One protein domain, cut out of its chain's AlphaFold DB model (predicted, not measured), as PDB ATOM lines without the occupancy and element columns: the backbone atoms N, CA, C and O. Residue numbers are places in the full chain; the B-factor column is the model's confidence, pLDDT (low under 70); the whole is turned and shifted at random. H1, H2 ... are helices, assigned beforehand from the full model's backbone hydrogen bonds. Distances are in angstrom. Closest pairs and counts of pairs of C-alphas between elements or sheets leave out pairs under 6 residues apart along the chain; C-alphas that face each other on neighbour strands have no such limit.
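Overview. This is residues 390 to 484 and 494 to 505 of the 595 residues of the protein "CYCLIN domain-containing protein" of Chlorella variabilis (UniProt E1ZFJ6). This is a flat slab of crossed helices in two groups. In the larger group, H5 packs across the long helix H3, H6 runs nearly antiparallel to H5 with a gap between them, and H7 spans from the one to the other; the small crossed pair H1 and H2 lies at one end of the slab, and the short H4 at the other. The printed part has 107 residues with seven named helices, in order H1 to H7, and no named strand; the class is all helix. It is compact, with a radius of gyration of the C-alphas of 14.2 A, and spans 45 by 36 by 18 A.

Arrangement. H1, residues 390 to 400, and H2, residues 405 to 411, touch at a steep tilt of 65 degrees, opposite ways; their closest C-alphas, of Ala 398 and Val 408, are 5.3 A apart. H1 and H2 are both apart from H3, residues 423 to 442. H4, residues 445 to 448, is close to H3 but not clearly touching, with the C-alphas of Leu 440 and Pro 446 the closest at 7.4 A. H5, residues 451 to 464, touches H3 at a steep tilt of 54 degrees, opposite ways; the C-alphas of Ala 433 and Gly 462 come closest, at 4.1 A. H6, residues 471 to 481, is close to H5 but not clearly touching, at a shallow tilt of 18 degrees, opposite ways; the closest C-alphas, of Leu 456 and Val 474, are 8.0 A apart. H7, residues 494 to 505, touches H6 with residues 494 to 498 alone, at a steep tilt of 59 degrees, the C-alphas of Ala 478 and Leu 495 being closest at 5.7 A. With residues 501 to 505 alone H7 touches H5, about perpendicular at 74 degrees; the closest C-alphas are those of Ala 457 and Leu 502, 5.6 A apart. H2 and H6 are close but not clearly touching, with the C-alphas of Ala 410 and Arg 472 closest at 7.7 A. In H1, H2, H3, H5, H6 and H7 every O i to N i+4 pair is within hydrogen-bond range; H4 is too short for such a pair.

Along the chain. H1, residues 390 to 400, begins with C-alpha 390 at (-38.864, 8.184, -25.417) and is 15.7 A long; H2, residues 405 to 411, is 10.1 A. H3, residues 423 to 442, is the longest helix by residues, 28.9 A from C-alpha 423 at (-46.296, 10.912, -13.742) to C-alpha 442. H4, residues 445 to 448, is 5.1 A, H5, residues 451 to 464, 19.8 A, and H6, residues 471 to 481, 15.7 A. H7, residues 494 to 505, is 16.4 A long and ends with C-alpha 505 at (-51.973, 18.213, -39.594).

Size, cuts and confidence. The two C-alphas farthest apart, of Gly 402 and Asp 444, are 45.4 A apart. The link H2 to H3 is long, with 11 residues. Residues 485 to 493 are not printed; C-alphas 484 and 494 are 13.5 A apart across the cut. The mean pLDDT of the printed part is 84.4; residues 401 to 412 and 482 to 484 are under 70.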
ATOM      1  N   ASP A 390     -40.098   7.485 -25.004       91.19
ATOM      2  CA  ASP A 390     -38.864   8.184 -25.417       91.19
ATOM      3  C   ASP A 390     -38.674   9.536 -24.699       91.19
ATOM      4  O   ASP A 390     -37.551   9.918 -24.372       91.19
ATOM      5  N   ILE A 391     -39.762  10.261 -24.410       88.50
ATOM      6  CA  ILE A 391     -39.713  11.490 -23.604       88.50
ATOM      7  C   ILE A 391     -39.318  11.189 -22.153       88.50
ATOM      8  O   ILE A 391     -38.523  11.937 -21.585       88.50
ATOM      9  N   LYS A 392     -39.856  10.122 -21.550       88.25
ATOM     10  CA  LYS A 392     -39.505   9.722 -20.180       88.25
ATOM     11  C   LYS A 392     -38.047   9.287 -20.085       88.25
ATOM     12  O   LYS A 392     -37.343   9.773 -19.207       88.25
ATOM     13  N   ASP A 393     -37.585   8.458 -21.018       87.94
ATOM     14  CA  ASP A 393     -36.194   7.999 -21.080       87.94
ATOM     15  C   ASP A 393     -35.237   9.186 -21.246       87.94
ATOM     16  O   ASP A 393     -34.215   9.296 -20.569       87.94
ATOM     17  N   ALA A 394     -35.603  10.138 -22.108       84.25
ATOM     18  CA  ALA A 394     -34.863  11.378 -22.284       84.25
ATOM     19  C   ALA A 394     -34.833  12.260 -21.027       84.25
ATOM     20  O   ALA A 394     -33.818  12.907 -20.770       84.25
ATOM     21  N   ALA A 395     -35.934  12.322 -20.276       82.94
ATOM     22  CA  ALA A 395     -36.020  13.092 -19.041       82.94
ATOM     23  C   ALA A 395     -35.207  12.434 -17.914       82.94
ATOM     24  O   ALA A 395     -34.507  13.134 -17.188       82.94
ATOM     25  N   ALA A 396     -35.229  11.102 -17.820       82.62
ATOM     26  CA  ALA A 396     -34.420  10.339 -16.874       82.62
ATOM     27  C   ALA A 396     -32.917  10.534 -17.136       82.62
ATOM     28  O   ALA A 396     -32.180  10.902 -16.225       82.62
ATOM     29  N   ALA A 397     -32.483  10.418 -18.396       79.94
ATOM     30  CA  ALA A 397     -31.097  10.685 -18.785       79.94
ATOM     31  C   ALA A 397     -30.661  12.131 -18.469       79.94
ATOM     32  O   ALA A 397     -29.501  12.381 -18.148       79.94
ATOM     33  N   ALA A 398     -31.588  13.094 -18.539       74.31
ATOM     34  CA  ALA A 398     -31.310  14.479 -18.170       74.31
ATOM     35  C   ALA A 398     -31.205  14.688 -16.646       74.31
ATOM     36  O   ALA A 398     -30.456  15.555 -16.202       74.31
ATOM     37  N   ALA A 399     -31.913  13.899 -15.834       72.69
ATOM     38  CA  ALA A 399     -31.832  13.976 -14.375       72.69
ATOM     39  C   ALA A 399     -30.491  13.445 -13.828       72.69
ATOM     40  O   ALA A 399     -29.978  13.963 -12.838       72.69
ATOM     41  N   GLU A 400     -29.890  12.453 -14.493       70.06
ATOM     42  CA  GLU A 400     -28.595  11.873 -14.102       70.06
ATOM     43  C   GLU A 400     -27.402  12.817 -14.349       70.06
ATOM     44  O   GLU A 400     -26.364  12.689 -13.702       70.06
ATOM     45  N   GLY A 401     -27.550  13.809 -15.236       62.91
ATOM     46  CA  GLY A 401     -26.485  14.739 -15.638       62.91
ATOM     47  C   GLY A 401     -26.071  15.797 -14.602       62.91
ATOM     48  O   GLY A 401     -25.191  16.603 -14.895       62.91
ATOM     49  N   GLY A 402     -26.680  15.824 -13.409       55.66
ATOM     50  CA  GLY A 402     -26.204  16.606 -12.255       55.66
ATOM     51  C   GLY A 402     -26.154  18.137 -12.419       55.66
ATOM     52  O   GLY A 402     -25.389  18.789 -11.711       55.66
ATOM     53  N   GLY A 403     -26.937  18.719 -13.333       60.12
ATOM     54  CA  GLY A 403     -26.965  20.161 -13.621       60.12
ATOM     55  C   GLY A 403     -28.357  20.793 -13.502       60.12
ATOM     56  O   GLY A 403     -29.342  20.109 -13.233       60.12
ATOM     57  N   ASP A 404     -28.436  22.109 -13.721       59.31
ATOM     58  CA  ASP A 404     -29.695  22.867 -13.730       59.31
ATOM     59  C   ASP A 404     -30.683  22.240 -14.736       59.31
ATOM     60  O   ASP A 404     -30.340  22.037 -15.908       59.31
ATOM     61  N   GLY A 405     -31.888  21.880 -14.280       60.34
ATOM     62  CA  GLY A 405     -32.768  20.931 -14.980       60.34
ATOM     63  C   GLY A 405     -33.120  21.335 -16.418       60.34
ATOM     64  O   GLY A 405     -33.208  20.481 -17.297       60.34
ATOM     65  N   ASP A 406     -33.238  22.636 -16.691       61.41
ATOM     66  CA  ASP A 406     -33.535  23.161 -18.030       61.41
ATOM     67  C   ASP A 406     -32.319  23.167 -18.979       61.41
ATOM     68  O   ASP A 406     -32.485  23.044 -20.197       61.41
ATOM     69  N   ALA A 407     -31.092  23.276 -18.455       62.12
ATOM     70  CA  ALA A 407     -29.871  23.229 -19.261       62.12
ATOM     71  C   ALA A 407     -29.559  21.791 -19.708       62.12
ATOM     72  O   ALA A 407     -29.201  21.560 -20.865       62.12
ATOM     73  N   VAL A 408     -29.772  20.815 -18.821       62.62
ATOM     74  CA  VAL A 408     -29.581  19.394 -19.145       62.62
ATOM     75  C   VAL A 408     -30.718  18.865 -20.029       62.62
ATOM     76  O   VAL A 408     -30.468  18.122 -20.979       62.62
ATOM     77  N   ALA A 409     -31.956  19.337 -19.827       60.72
ATOM     78  CA  ALA A 409     -33.071  19.068 -20.739       60.72
ATOM     79  C   ALA A 409     -32.781  19.558 -22.167       60.72
ATOM     80  O   ALA A 409     -33.053  18.846 -23.135       60.72
ATOM     81  N   ALA A 410     -32.178  20.744 -22.312       62.69
ATOM     82  CA  ALA A 410     -31.776  21.267 -23.615       62.69
ATOM     83  C   ALA A 410     -30.691  20.403 -24.284       62.69
ATOM     84  O   ALA A 410     -30.778  20.166 -25.489       62.69
ATOM     85  N   ALA A 411     -29.725  19.883 -23.517       61.91
ATOM     86  CA  ALA A 411     -28.704  18.957 -24.018       61.91
ATOM     87  C   ALA A 411     -29.304  17.614 -24.476       61.91
ATOM     88  O   ALA A 411     -28.879  17.050 -25.481       61.91
ATOM     89  N   ALA A 412     -30.360  17.147 -23.805       67.50
ATOM     90  CA  ALA A 412     -31.157  16.005 -24.238       67.50
ATOM     91  C   ALA A 412     -32.138  16.346 -25.383       67.50
ATOM     92  O   ALA A 412     -32.923  15.494 -25.792       67.50
ATOM     93  N   GLY A 413     -32.156  17.568 -25.923       75.69
ATOM     94  CA  GLY A 413     -33.095  17.968 -26.979       75.69
ATOM     95  C   GLY A 413     -34.563  17.986 -26.531       75.69
ATOM     96  O   GLY A 413     -35.459  17.813 -27.357       75.69
ATOM     97  N   LEU A 414     -34.818  18.160 -25.233       82.31
ATOM     98  CA  LEU A 414     -36.143  18.358 -24.653       82.31
ATOM     99  C   LEU A 414     -36.464  19.853 -24.506       82.31
ATOM    100  O   LEU A 414     -35.588  20.711 -24.358       82.31
ATOM    101  N   ASP A 415     -37.754  20.169 -24.569       83.88
ATOM    102  CA  ASP A 415     -38.267  21.522 -24.367       83.88
ATOM    103  C   ASP A 415     -38.332  21.896 -22.876       83.88
ATOM    104  O   ASP A 415     -38.417  21.030 -22.002       83.88
ATOM    105  N   ALA A 416     -38.290  23.201 -22.588       76.50
ATOM    106  CA  ALA A 416     -38.358  23.714 -21.220       76.50
ATOM    107  C   ALA A 416     -39.644  23.238 -20.521       76.50
ATOM    108  O   ALA A 416     -40.730  23.272 -21.108       76.50
ATOM    109  N   GLY A 417     -39.512  22.774 -19.278       74.62
ATOM    110  CA  GLY A 417     -40.622  22.205 -18.506       74.62
ATOM    111  C   GLY A 417     -40.971  20.739 -18.804       74.62
ATOM    112  O   GLY A 417     -41.900  20.224 -18.191       74.62
ATOM    113  N   MET A 418     -40.245  20.042 -19.693       75.75
ATOM    114  CA  MET A 418     -40.437  18.597 -19.942       75.75
ATOM    115  C   MET A 418     -39.692  17.695 -18.952       75.75
ATOM    116  O   MET A 418     -40.172  16.609 -18.648       75.75
ATOM    117  N   ALA A 419     -38.529  18.124 -18.452       70.25
ATOM    118  CA  ALA A 419     -37.668  17.287 -17.612       70.25
ATOM    119  C   ALA A 419     -38.165  17.121 -16.163       70.25
ATOM    120  O   ALA A 419     -37.750  16.194 -15.481       70.25
ATOM    121  N   GLY A 420     -39.071  17.990 -15.699       73.75
ATOM    122  CA  GLY A 420     -39.641  17.952 -14.345       73.75
ATOM    123  C   GLY A 420     -41.109  17.520 -14.283       73.75
ATOM    124  O   GLY A 420     -41.788  17.840 -13.310       73.75
ATOM    125  N   LEU A 421     -41.636  16.874 -15.330       80.62
ATOM    126  CA  LEU A 421     -43.046  16.479 -15.378       80.62
ATOM    127  C   LEU A 421     -43.346  15.346 -14.392       80.62
ATOM    128  O   LEU A 421     -42.667  14.322 -14.386       80.62
ATOM    129  N   SER A 422     -44.417  15.493 -13.609       85.81
ATOM    130  CA  SER A 422     -44.913  14.389 -12.784       85.81
ATOM    131  C   SER A 422     -45.561  13.294 -13.644       85.81
ATOM    132  O   SER A 422     -46.115  13.569 -14.713       85.81
ATOM    133  N   GLU A 423     -45.570  12.053 -13.146       87.62
ATOM    134  CA  GLU A 423     -46.296  10.912 -13.742       87.62
ATOM    135  C   GLU A 423     -47.751  11.272 -14.111       87.62
ATOM    136  O   GLU A 423     -48.248  10.936 -15.190       87.62
ATOM    137  N   GLU A 424     -48.430  12.040 -13.253       89.25
ATOM    138  CA  GLU A 424     -49.801  12.498 -13.487       89.25
ATOM    139  C   GLU A 424     -49.896  13.482 -14.664       89.25
ATOM    140  O   GLU A 424     -50.791  13.368 -15.509       89.25
ATOM    141  N   GLN A 425     -48.955  14.426 -14.773       89.44
ATOM    142  CA  GLN A 425     -48.904  15.362 -15.896       89.44
ATOM    143  C   GLN A 425     -48.617  14.639 -17.214       89.44
ATOM    144  O   GLN A 425     -49.270  14.935 -18.218       89.44
ATOM    145  N   VAL A 426     -47.715  13.653 -17.213       89.88
ATOM    146  CA  VAL A 426     -47.429  12.815 -18.390       89.88
ATOM    147  C   VAL A 426     -48.664  12.007 -18.795       89.88
ATOM    148  O   VAL A 426     -49.020  11.970 -19.975       89.88
ATOM    149  N   SER A 427     -49.380  11.422 -17.833       91.56
ATOM    150  CA  SER A 427     -50.639  10.709 -18.087       91.56
ATOM    151  C   SER A 427     -51.710  11.630 -18.690       91.56
ATOM    152  O   SER A 427     -52.345  11.293 -19.697       91.56
ATOM    153  N   LYS A 428     -51.847  12.853 -18.159       92.75
ATOM    154  CA  LYS A 428     -52.755  13.880 -18.692       92.75
ATOM    155  C   LYS A 428     -52.363  14.315 -20.108       92.75
ATOM    156  O   LYS A 428     -53.241  14.438 -20.968       92.75
ATOM    157  N   ALA A 429     -51.067  14.487 -20.382       92.12
ATOM    158  CA  ALA A 429     -50.542  14.778 -21.719       92.12
ATOM    159  C   ALA A 429     -50.869  13.646 -22.700       92.12
ATOM    160  O   ALA A 429     -51.387  13.898 -23.790       92.12
ATOM    161  N   LYS A 430     -50.633  12.392 -22.291       93.94
ATOM    162  CA  LYS A 430     -50.943  11.192 -23.076       93.94
ATOM    163  C   LYS A 430     -52.431  11.131 -23.407       93.94
ATOM    164  O   LYS A 430     -52.788  10.949 -24.569       93.94
ATOM    165  N   GLN A 431     -53.315  11.324 -22.432       94.31
ATOM    166  CA  GLN A 431     -54.762  11.287 -22.664       94.31
ATOM    167  C   GLN A 431     -55.224  12.424 -23.591       94.31
ATOM    168  O   GLN A 431     -56.048  12.202 -24.484       94.31
ATOM    169  N   ALA A 432     -54.653  13.621 -23.438       94.19
ATOM    170  CA  ALA A 432     -54.896  14.746 -24.334       94.19
ATOM    171  C   ALA A 432     -54.412  14.473 -25.767       94.19
ATOM    172  O   ALA A 432     -55.141  14.777 -26.714       94.19
ATOM    173  N   ALA A 433     -53.236  13.862 -25.930       95.25
ATOM    174  CA  ALA A 433     -52.696  13.460 -27.224       95.25
ATOM    175  C   ALA A 433     -53.560  12.372 -27.880       95.25
ATOM    176  O   ALA A 433     -53.882  12.472 -29.059       95.25
ATOM    177  N   MET A 434     -54.031  11.378 -27.119       94.56
ATOM    178  CA  MET A 434     -54.959  10.357 -27.626       94.56
ATOM    179  C   MET A 434     -56.276  10.977 -28.117       94.56
ATOM    180  O   MET A 434     -56.773  10.603 -29.174       94.56
ATOM    181  N   SER A 435     -56.816  11.969 -27.400       92.94
ATOM    182  CA  SER A 435     -58.006  12.711 -27.842       92.94
ATOM    183  C   SER A 435     -57.744  13.564 -29.092       92.94
ATOM    184  O   SER A 435     -58.610  13.644 -29.963       92.94
ATOM    185  N   ALA A 436     -56.562  14.173 -29.218       94.12
ATOM    186  CA  ALA A 436     -56.164  14.882 -30.434       94.12
ATOM    187  C   ALA A 436     -56.009  13.920 -31.625       94.12
ATOM    188  O   ALA A 436     -56.426  14.234 -32.740       94.12
ATOM    189  N   ALA A 437     -55.486  12.716 -31.385       94.69
ATOM    190  CA  ALA A 437     -55.413  11.661 -32.385       94.69
ATOM    191  C   ALA A 437     -56.806  11.197 -32.828       94.69
ATOM    192  O   ALA A 437     -57.024  11.033 -34.025       94.69
ATOM    193  N   ASP A 438     -57.768  11.058 -31.908       92.75
ATOM    194  CA  ASP A 438     -59.160  10.746 -32.258       92.75
ATOM    195  C   ASP A 438     -59.744  11.811 -33.213       92.75
ATOM    196  O   ASP A 438     -60.423  11.463 -34.183       92.75
ATOM    197  N   ALA A 439     -59.437  13.097 -32.996       93.06
ATOM    198  CA  ALA A 439     -59.854  14.190 -33.881       93.06
ATOM    199  C   ALA A 439     -59.160  14.134 -35.253       93.06
ATOM    200  O   ALA A 439     -59.816  14.275 -36.287       93.06
ATOM    201  N   LEU A 440     -57.855  13.847 -35.294       94.44
ATOM    202  CA  LEU A 440     -57.125  13.618 -36.546       94.44
ATOM    203  C   LEU A 440     -57.707  12.434 -37.323       94.44
ATOM    204  O   LEU A 440     -57.908  12.538 -38.533       94.44
ATOM    205  N   MET A 441     -58.063  11.348 -36.634       92.81
ATOM    206  CA  MET A 441     -58.702  10.177 -37.234       92.81
ATOM    207  C   MET A 441     -60.080  10.485 -37.822       92.81
ATOM    208  O   MET A 441     -60.523   9.750 -38.700       92.81
ATOM    209  N   MET A 442     -60.742  11.568 -37.402       91.62
ATOM    210  CA  MET A 442     -61.998  12.052 -37.988       91.62
ATOM    211  C   MET A 442     -61.791  12.917 -39.237       91.62
ATOM    212  O   MET A 442     -62.693  13.004 -40.064       91.62
ATOM    213  N   SER A 443     -60.588  13.443 -39.449       92.12
ATOM    214  CA  SER A 443     -60.192  14.185 -40.650       92.12
ATOM    215  C   SER A 443     -59.619  13.283 -41.751       92.12
ATOM    216  O   SER A 443     -59.492  12.072 -41.588       92.12
ATOM    217  N   ASP A 444     -59.213  13.860 -42.872       90.12
ATOM    218  CA  ASP A 444     -58.557  13.123 -43.955       90.12
ATOM    219  C   ASP A 444     -57.090  12.745 -43.671       90.12
ATOM    220  O   ASP A 444     -56.477  12.016 -44.450       90.12
ATOM    221  N   ALA A 445     -56.535  13.183 -42.539       92.06
ATOM    222  CA  ALA A 445     -55.142  12.961 -42.166       92.06
ATOM    223  C   ALA A 445     -54.660  11.488 -42.232       92.06
ATOM    224  O   ALA A 445     -53.553  11.273 -42.731       92.06
ATOM    225  N   PRO A 446     -55.449  10.459 -41.840       92.12
ATOM    226  CA  PRO A 446     -55.031   9.051 -41.919       92.12
ATOM    227  C   PRO A 446     -54.812   8.522 -43.339       92.12
ATOM    228  O   PRO A 446     -54.250   7.444 -43.509       92.12
ATOM    229  N   LEU A 447     -55.296   9.245 -44.351       90.94
ATOM    230  CA  LEU A 447     -55.124   8.903 -45.761       90.94
ATOM    231  C   LEU A 447     -53.944   9.648 -46.401       90.94
ATOM    232  O   LEU A 447     -53.540   9.295 -47.503       90.94
ATOM    233  N   LEU A 448     -53.430  10.691 -45.739       90.94
ATOM    234  CA  LEU A 448     -52.429  11.614 -46.283       90.94
ATOM    235  C   LEU A 448     -51.058  11.472 -45.622       90.94
ATOM    236  O   LEU A 448     -50.034  11.652 -46.275       90.94
ATOM    237  N   HIS A 449     -51.028  11.177 -44.323       92.50
ATOM    238  CA  HIS A 449     -49.798  11.175 -43.543       92.50
ATOM    239  C   HIS A 449     -49.547   9.827 -42.879       92.50
ATOM    240  O   HIS A 449     -50.461   9.069 -42.559       92.50
ATOM    241  N   THR A 450     -48.269   9.557 -42.624       93.06
ATOM    242  CA  THR A 450     -47.835   8.365 -41.901       93.06
ATOM    243  C   THR A 450     -48.283   8.414 -40.434       93.06
ATOM    244  O   THR A 450     -48.359   9.496 -39.837       93.06
ATOM    245  N   PRO A 451     -48.528   7.253 -39.797       93.81
ATOM    246  CA  PRO A 451     -48.978   7.185 -38.405       93.81
ATOM    247  C   PRO A 451     -48.011   7.856 -37.419       93.81
ATOM    248  O   PRO A 451     -48.464   8.416 -36.425       93.81
ATOM    249  N   GLY A 452     -46.703   7.867 -37.708       93.19
ATOM    250  CA  GLY A 452     -45.705   8.583 -36.906       93.19
ATOM    251  C   GLY A 452     -45.879  10.105 -36.945       93.19
ATOM    252  O   GLY A 452     -45.845  10.748 -35.899       93.19
ATOM    253  N   ARG A 453     -46.157  10.690 -38.123       93.38
ATOM    254  CA  ARG A 453     -46.440  12.133 -38.255       93.38
ATOM    255  C   ARG A 453     -47.746  12.516 -37.556       93.38
ATOM    256  O   ARG A 453     -47.786  13.525 -36.859       93.38
ATOM    257  N   LEU A 454     -48.784  11.683 -37.683       95.31
ATOM    258  CA  LEU A 454     -50.055  11.857 -36.966       95.31
ATOM    259  C   LEU A 454     -49.859  11.831 -35.448       95.31
ATOM    260  O   LEU A 454     -50.392  12.684 -34.743       95.31
ATOM    261  N   ALA A 455     -49.082  10.868 -34.953       95.62
ATOM    262  CA  ALA A 455     -48.767  10.748 -33.538       95.62
ATOM    263  C   ALA A 455     -47.980  11.960 -33.023       95.62
ATOM    264  O   ALA A 455     -48.330  12.494 -31.976       95.62
ATOM    265  N   LEU A 456     -46.987  12.445 -33.774       94.38
ATOM    266  CA  LEU A 456     -46.201  13.622 -33.397       94.38
ATOM    267  C   LEU A 456     -47.047  14.910 -33.372       94.38
ATOM    268  O   LEU A 456     -46.913  15.715 -32.451       94.38
ATOM    269  N   ALA A 457     -47.962  15.093 -34.332       95.31
ATOM    270  CA  ALA A 457     -48.916  16.209 -34.322       95.31
ATOM    271  C   ALA A 457     -49.891  16.124 -33.132       95.31
ATOM    272  O   ALA A 457     -50.135  17.112 -32.434       95.31
ATOM    273  N   ALA A 458     -50.402  14.924 -32.848       95.56
ATOM    274  CA  ALA A 458     -51.261  14.680 -31.695       95.56
ATOM    275  C   ALA A 458     -50.533  14.965 -30.369       95.56
ATOM    276  O   ALA A 458     -51.108  15.573 -29.465       95.56
ATOM    277  N   LEU A 459     -49.256  14.584 -30.275       94.50
ATOM    278  CA  LEU A 459     -48.387  14.841 -29.129       94.50
ATOM    279  C   LEU A 459     -48.182  16.346 -28.914       94.50
ATOM    280  O   LEU A 459     -48.429  16.843 -27.820       94.50
ATOM    281  N   ARG A 460     -47.846  17.092 -29.978       93.00
ATOM    282  CA  ARG A 460     -47.772  18.566 -29.966       93.00
ATOM    283  C   ARG A 460     -49.038  19.207 -29.413       93.00
ATOM    284  O   ARG A 460     -48.960  20.051 -28.523       93.00
ATOM    285  N   SER A 461     -50.198  18.776 -29.900       92.12
ATOM    286  CA  SER A 461     -51.494  19.260 -29.415       92.12
ATOM    287  C   SER A 461     -51.760  18.882 -27.950       92.12
ATOM    288  O   SER A 461     -52.340  19.672 -27.208       92.12
ATOM    289  N   GLY A 462     -51.327  17.695 -27.514       91.44
ATOM    290  CA  GLY A 462     -51.463  17.223 -26.134       91.44
ATOM    291  C   GLY A 462     -50.635  18.035 -25.137       91.44
ATOM    292  O   GLY A 462     -51.182  18.535 -24.156       91.44
ATOM    293  N   PHE A 463     -49.343  18.227 -25.414       91.31
ATOM    294  CA  PHE A 463     -48.429  19.001 -24.562       91.31
ATOM    295  C   PHE A 463     -48.702  20.507 -24.599       91.31
ATOM    296  O   PHE A 463     -48.538  21.182 -23.584       91.31
ATOM    297  N   SER A 464     -49.232  21.028 -25.710       90.81
ATOM    298  CA  SER A 464     -49.688  22.421 -25.789       90.81
ATOM    299  C   SER A 464     -50.765  22.738 -24.739       90.81
ATOM    300  O   SER A 464     -50.761  23.823 -24.160       90.81
ATOM    301  N   LYS A 465     -51.632  21.771 -24.383       88.31
ATOM    302  CA  LYS A 465     -52.614  21.936 -23.287       88.31
ATOM    303  C   LYS A 465     -51.980  22.032 -21.896       88.31
ATOM    304  O   LYS A 465     -52.642  22.491 -20.970       88.31
ATOM    305  N   LEU A 466     -50.732  21.596 -21.745       87.06
ATOM    306  CA  LEU A 466     -49.926  21.781 -20.538       87.06
ATOM    307  C   LEU A 466     -49.054  23.047 -20.604       87.06
ATOM    308  O   LEU A 466     -48.296  23.304 -19.678       87.06
ATOM    309  N   GLY A 467     -49.146  23.834 -21.681       86.38
ATOM    310  CA  GLY A 467     -48.323  25.027 -21.896       86.38
ATOM    311  C   GLY A 467     -46.926  24.740 -22.457       86.38
ATOM    312  O   GLY A 467     -46.138  25.670 -22.615       86.38
ATOM    313  N   ILE A 468     -46.619  23.486 -22.802       87.50
ATOM    314  CA  ILE A 468     -45.301  23.074 -23.298       87.50
ATOM    315  C   ILE A 468     -45.315  23.036 -24.826       87.50
ATOM    316  O   ILE A 468     -46.102  22.321 -25.453       87.50
ATOM    317  N   LYS A 469     -44.412  23.800 -25.448       86.38
ATOM    318  CA  LYS A 469     -44.209  23.794 -26.902       86.38
ATOM    319  C   LYS A 469     -43.129  22.772 -27.246       86.38
ATOM    320  O   LYS A 469     -41.980  22.996 -26.911       86.38
ATOM    321  N   LEU A 470     -43.494  21.696 -27.942       85.94
ATOM    322  CA  LEU A 470     -42.581  20.629 -28.386       85.94
ATOM    323  C   LEU A 470     -41.733  21.051 -29.610       85.94
ATOM    324  O   LEU A 470     -41.905  20.500 -30.695       85.94
ATOM    325  N   GLN A 471     -40.885  22.074 -29.495       87.31
ATOM    326  CA  GLN A 471     -40.053  22.547 -30.611       87.31
ATOM    327  C   GLN A 471     -38.722  21.792 -30.689       87.31
ATOM    328  O   GLN A 471     -38.402  21.221 -31.734       87.31
ATOM    329  N   ARG A 472     -37.969  21.739 -29.587       87.06
ATOM    330  CA  ARG A 472     -36.683  21.031 -29.490       87.06
ATOM    331  C   ARG A 472     -36.861  19.531 -29.664       87.06
ATOM    332  O   ARG A 472     -36.090  18.908 -30.390       87.06
ATOM    333  N   TYR A 473     -37.934  18.965 -29.112       88.50
ATOM    334  CA  TYR A 473     -38.206  17.539 -29.278       88.50
ATOM    335  C   TYR A 473     -38.457  17.163 -30.748       88.50
ATOM    336  O   TYR A 473     -37.938  16.164 -31.241       88.50
ATOM    337  N   VAL A 474     -39.185  17.997 -31.503       89.38
ATOM    338  CA  VAL A 474     -39.397  17.779 -32.947       89.38
ATOM    339  C   VAL A 474     -38.081  17.874 -33.721       89.38
ATOM    340  O   VAL A 474     -37.862  17.079 -34.634       89.38
ATOM    341  N   GLN A 475     -37.186  18.791 -33.339       88.06
ATOM    342  CA  GLN A 475     -35.841  18.878 -33.916       88.06
ATOM    343  C   GLN A 475     -35.029  17.608 -33.644       88.06
ATOM    344  O   GLN A 475     -34.451  17.050 -34.575       88.06
ATOM    345  N   ARG A 476     -35.063  17.091 -32.411       87.00
ATOM    346  CA  ARG A 476     -34.409  15.828 -32.038       87.00
ATOM    347  C   ARG A 476     -34.924  14.651 -32.868       87.00
ATOM    348  O   ARG A 476     -34.132  13.849 -33.366       87.00
ATOM    349  N   VAL A 477     -36.242  14.545 -33.046       87.12
ATOM    350  CA  VAL A 477     -36.862  13.493 -33.870       87.12
ATOM    351  C   VAL A 477     -36.440  13.625 -35.340       87.12
ATOM    352  O   VAL A 477     -36.102  12.621 -35.968       87.12
ATOM    353  N   ALA A 478     -36.397  14.847 -35.883       85.25
ATOM    354  CA  ALA A 478     -35.942  15.094 -37.252       85.25
ATOM    355  C   ALA A 478     -34.465  14.707 -37.449       85.25
ATOM    356  O   ALA A 478     -34.138  14.019 -38.416       85.25
ATOM    357  N   GLN A 479     -33.588  15.060 -36.507       82.50
ATOM    358  CA  GLN A 479     -32.157  14.735 -36.558       82.50
ATOM    359  C   GLN A 479     -31.900  13.226 -36.489       82.50
ATOM    360  O   GLN A 479     -31.109  12.701 -37.270       82.50
ATOM    361  N   ARG A 480     -32.624  12.499 -35.627       81.38
ATOM    362  CA  ARG A 480     -32.551  11.027 -35.558       81.38
ATOM    363  C   ARG A 480     -32.969  10.359 -36.868       81.38
ATOM    364  O   ARG A 480     -32.393   9.344 -37.239       81.38
ATOM    365  N   SER A 481     -33.941  10.933 -37.580       73.69
ATOM    366  CA  SER A 481     -34.371  10.413 -38.885       73.69
ATOM    367  C   SER A 481     -33.356  10.643 -40.012       73.69
ATOM    368  O   SER A 481     -33.448   9.984 -41.041       73.69
ATOM    369  N   SER A 482     -32.400  11.562 -39.826       66.19
ATOM    370  CA  SER A 482     -31.430  11.973 -40.849       66.19
ATOM    371  C   SER A 482     -30.136  11.150 -40.856       66.19
ATOM    372  O   SER A 482     -29.300  11.387 -41.721       66.19
ATOM    373  N   GLY A 483     -29.950  10.220 -39.909       54.31
ATOM    374  CA  GLY A 483     -28.862   9.234 -39.899       54.31
ATOM    375  C   GLY A 483     -27.485   9.760 -40.322       54.31
ATOM    376  O   GLY A 483     -27.036   9.431 -41.408       54.31
ATOM    377  N   GLY A 484     -26.812  10.556 -39.482       51.31
ATOM    378  CA  GLY A 484     -25.352  10.767 -39.542       51.31
ATOM    379  C   GLY A 484     -24.729  11.281 -40.853       51.31
ATOM    380  O   GLY A 484     -23.511  11.223 -40.980       51.31
ATOM    381  N   GLN A 494     -35.199  19.087 -44.099       82.88
ATOM    382  CA  GLN A 494     -36.043  18.001 -43.590       82.88
ATOM    383  C   GLN A 494     -36.849  18.421 -42.353       82.88
ATOM    384  O   GLN A 494     -38.036  18.095 -42.235       82.88
ATOM    385  N   LEU A 495     -36.245  19.206 -41.456       86.50
ATOM    386  CA  LEU A 495     -36.950  19.819 -40.334       86.50
ATOM    387  C   LEU A 495     -38.056  20.768 -40.814       86.50
ATOM    388  O   LEU A 495     -39.179  20.696 -40.311       86.50
ATOM    389  N   GLN A 496     -37.770  21.625 -41.797       88.38
ATOM    390  CA  GLN A 496     -38.751  22.566 -42.342       88.38
ATOM    391  C   GLN A 496     -39.934  21.837 -42.999       88.38
ATOM    392  O   GLN A 496     -41.091  22.189 -42.760       88.38
ATOM    393  N   GLN A 497     -39.668  20.771 -43.761       88.81
ATOM    394  CA  GLN A 497     -40.707  19.913 -44.339       88.81
ATOM    395  C   GLN A 497     -41.560  19.234 -43.259       88.81
ATOM    396  O   GLN A 497     -42.789  19.201 -43.365       88.81
ATOM    397  N   LEU A 498     -40.933  18.718 -42.195       90.31
ATOM    398  CA  LEU A 498     -41.650  18.118 -41.072       90.31
ATOM    399  C   LEU A 498     -42.534  19.152 -40.365       90.31
ATOM    400  O   LEU A 498     -43.696  18.869 -40.081       90.31
ATOM    401  N   GLN A 499     -42.023  20.355 -40.109       91.12
ATOM    402  CA  GLN A 499     -42.789  21.431 -39.482       91.12
ATOM    403  C   GLN A 499     -43.989  21.860 -40.332       91.12
ATOM    404  O   GLN A 499     -45.080  22.025 -39.780       91.12
ATOM    405  N   ALA A 500     -43.818  21.977 -41.653       91.31
ATOM    406  CA  ALA A 500     -44.906  22.276 -42.580       91.31
ATOM    407  C   ALA A 500     -45.985  21.180 -42.559       91.31
ATOM    408  O   ALA A 500     -47.169  21.480 -42.407       91.31
ATOM    409  N   ALA A 501     -45.580  19.905 -42.607       91.62
ATOM    410  CA  ALA A 501     -46.506  18.777 -42.522       91.62
ATOM    411  C   ALA A 501     -47.263  18.737 -41.182       91.62
ATOM    412  O   ALA A 501     -48.451  18.427 -41.147       91.62
ATOM    413  N   LEU A 502     -46.603  19.069 -40.069       92.94
ATOM    414  CA  LEU A 502     -47.259  19.149 -38.761       92.94
ATOM    415  C   LEU A 502     -48.253  20.320 -38.687       92.94
ATOM    416  O   LEU A 502     -49.312  20.167 -38.088       92.94
ATOM    417  N   ALA A 503     -47.956  21.461 -39.316       91.81
ATOM    418  CA  ALA A 503     -48.890  22.586 -39.393       91.81
ATOM    419  C   ALA A 503     -50.135  22.250 -40.235       91.81
ATOM    420  O   ALA A 503     -51.251  22.608 -39.859       91.81
ATOM    421  N   GLU A 504     -49.967  21.517 -41.340       93.25
ATOM    422  CA  GLU A 504     -51.084  20.970 -42.123       93.25
ATOM    423  C   GLU A 504     -51.937  20.010 -41.276       93.25
ATOM    424  O   GLU A 504     -53.166  20.107 -41.251       93.25
ATOM    425  N   LEU A 505     -51.291  19.126 -40.511       94.56
ATOM    426  CA  LEU A 505     -51.973  18.213 -39.594       94.56
ATOM    427  C   LEU A 505     -52.748  18.943 -38.492       94.56
ATOM    428  O   LEU A 505     -53.860  18.526 -38.177       94.56
TER     429      LEU A 505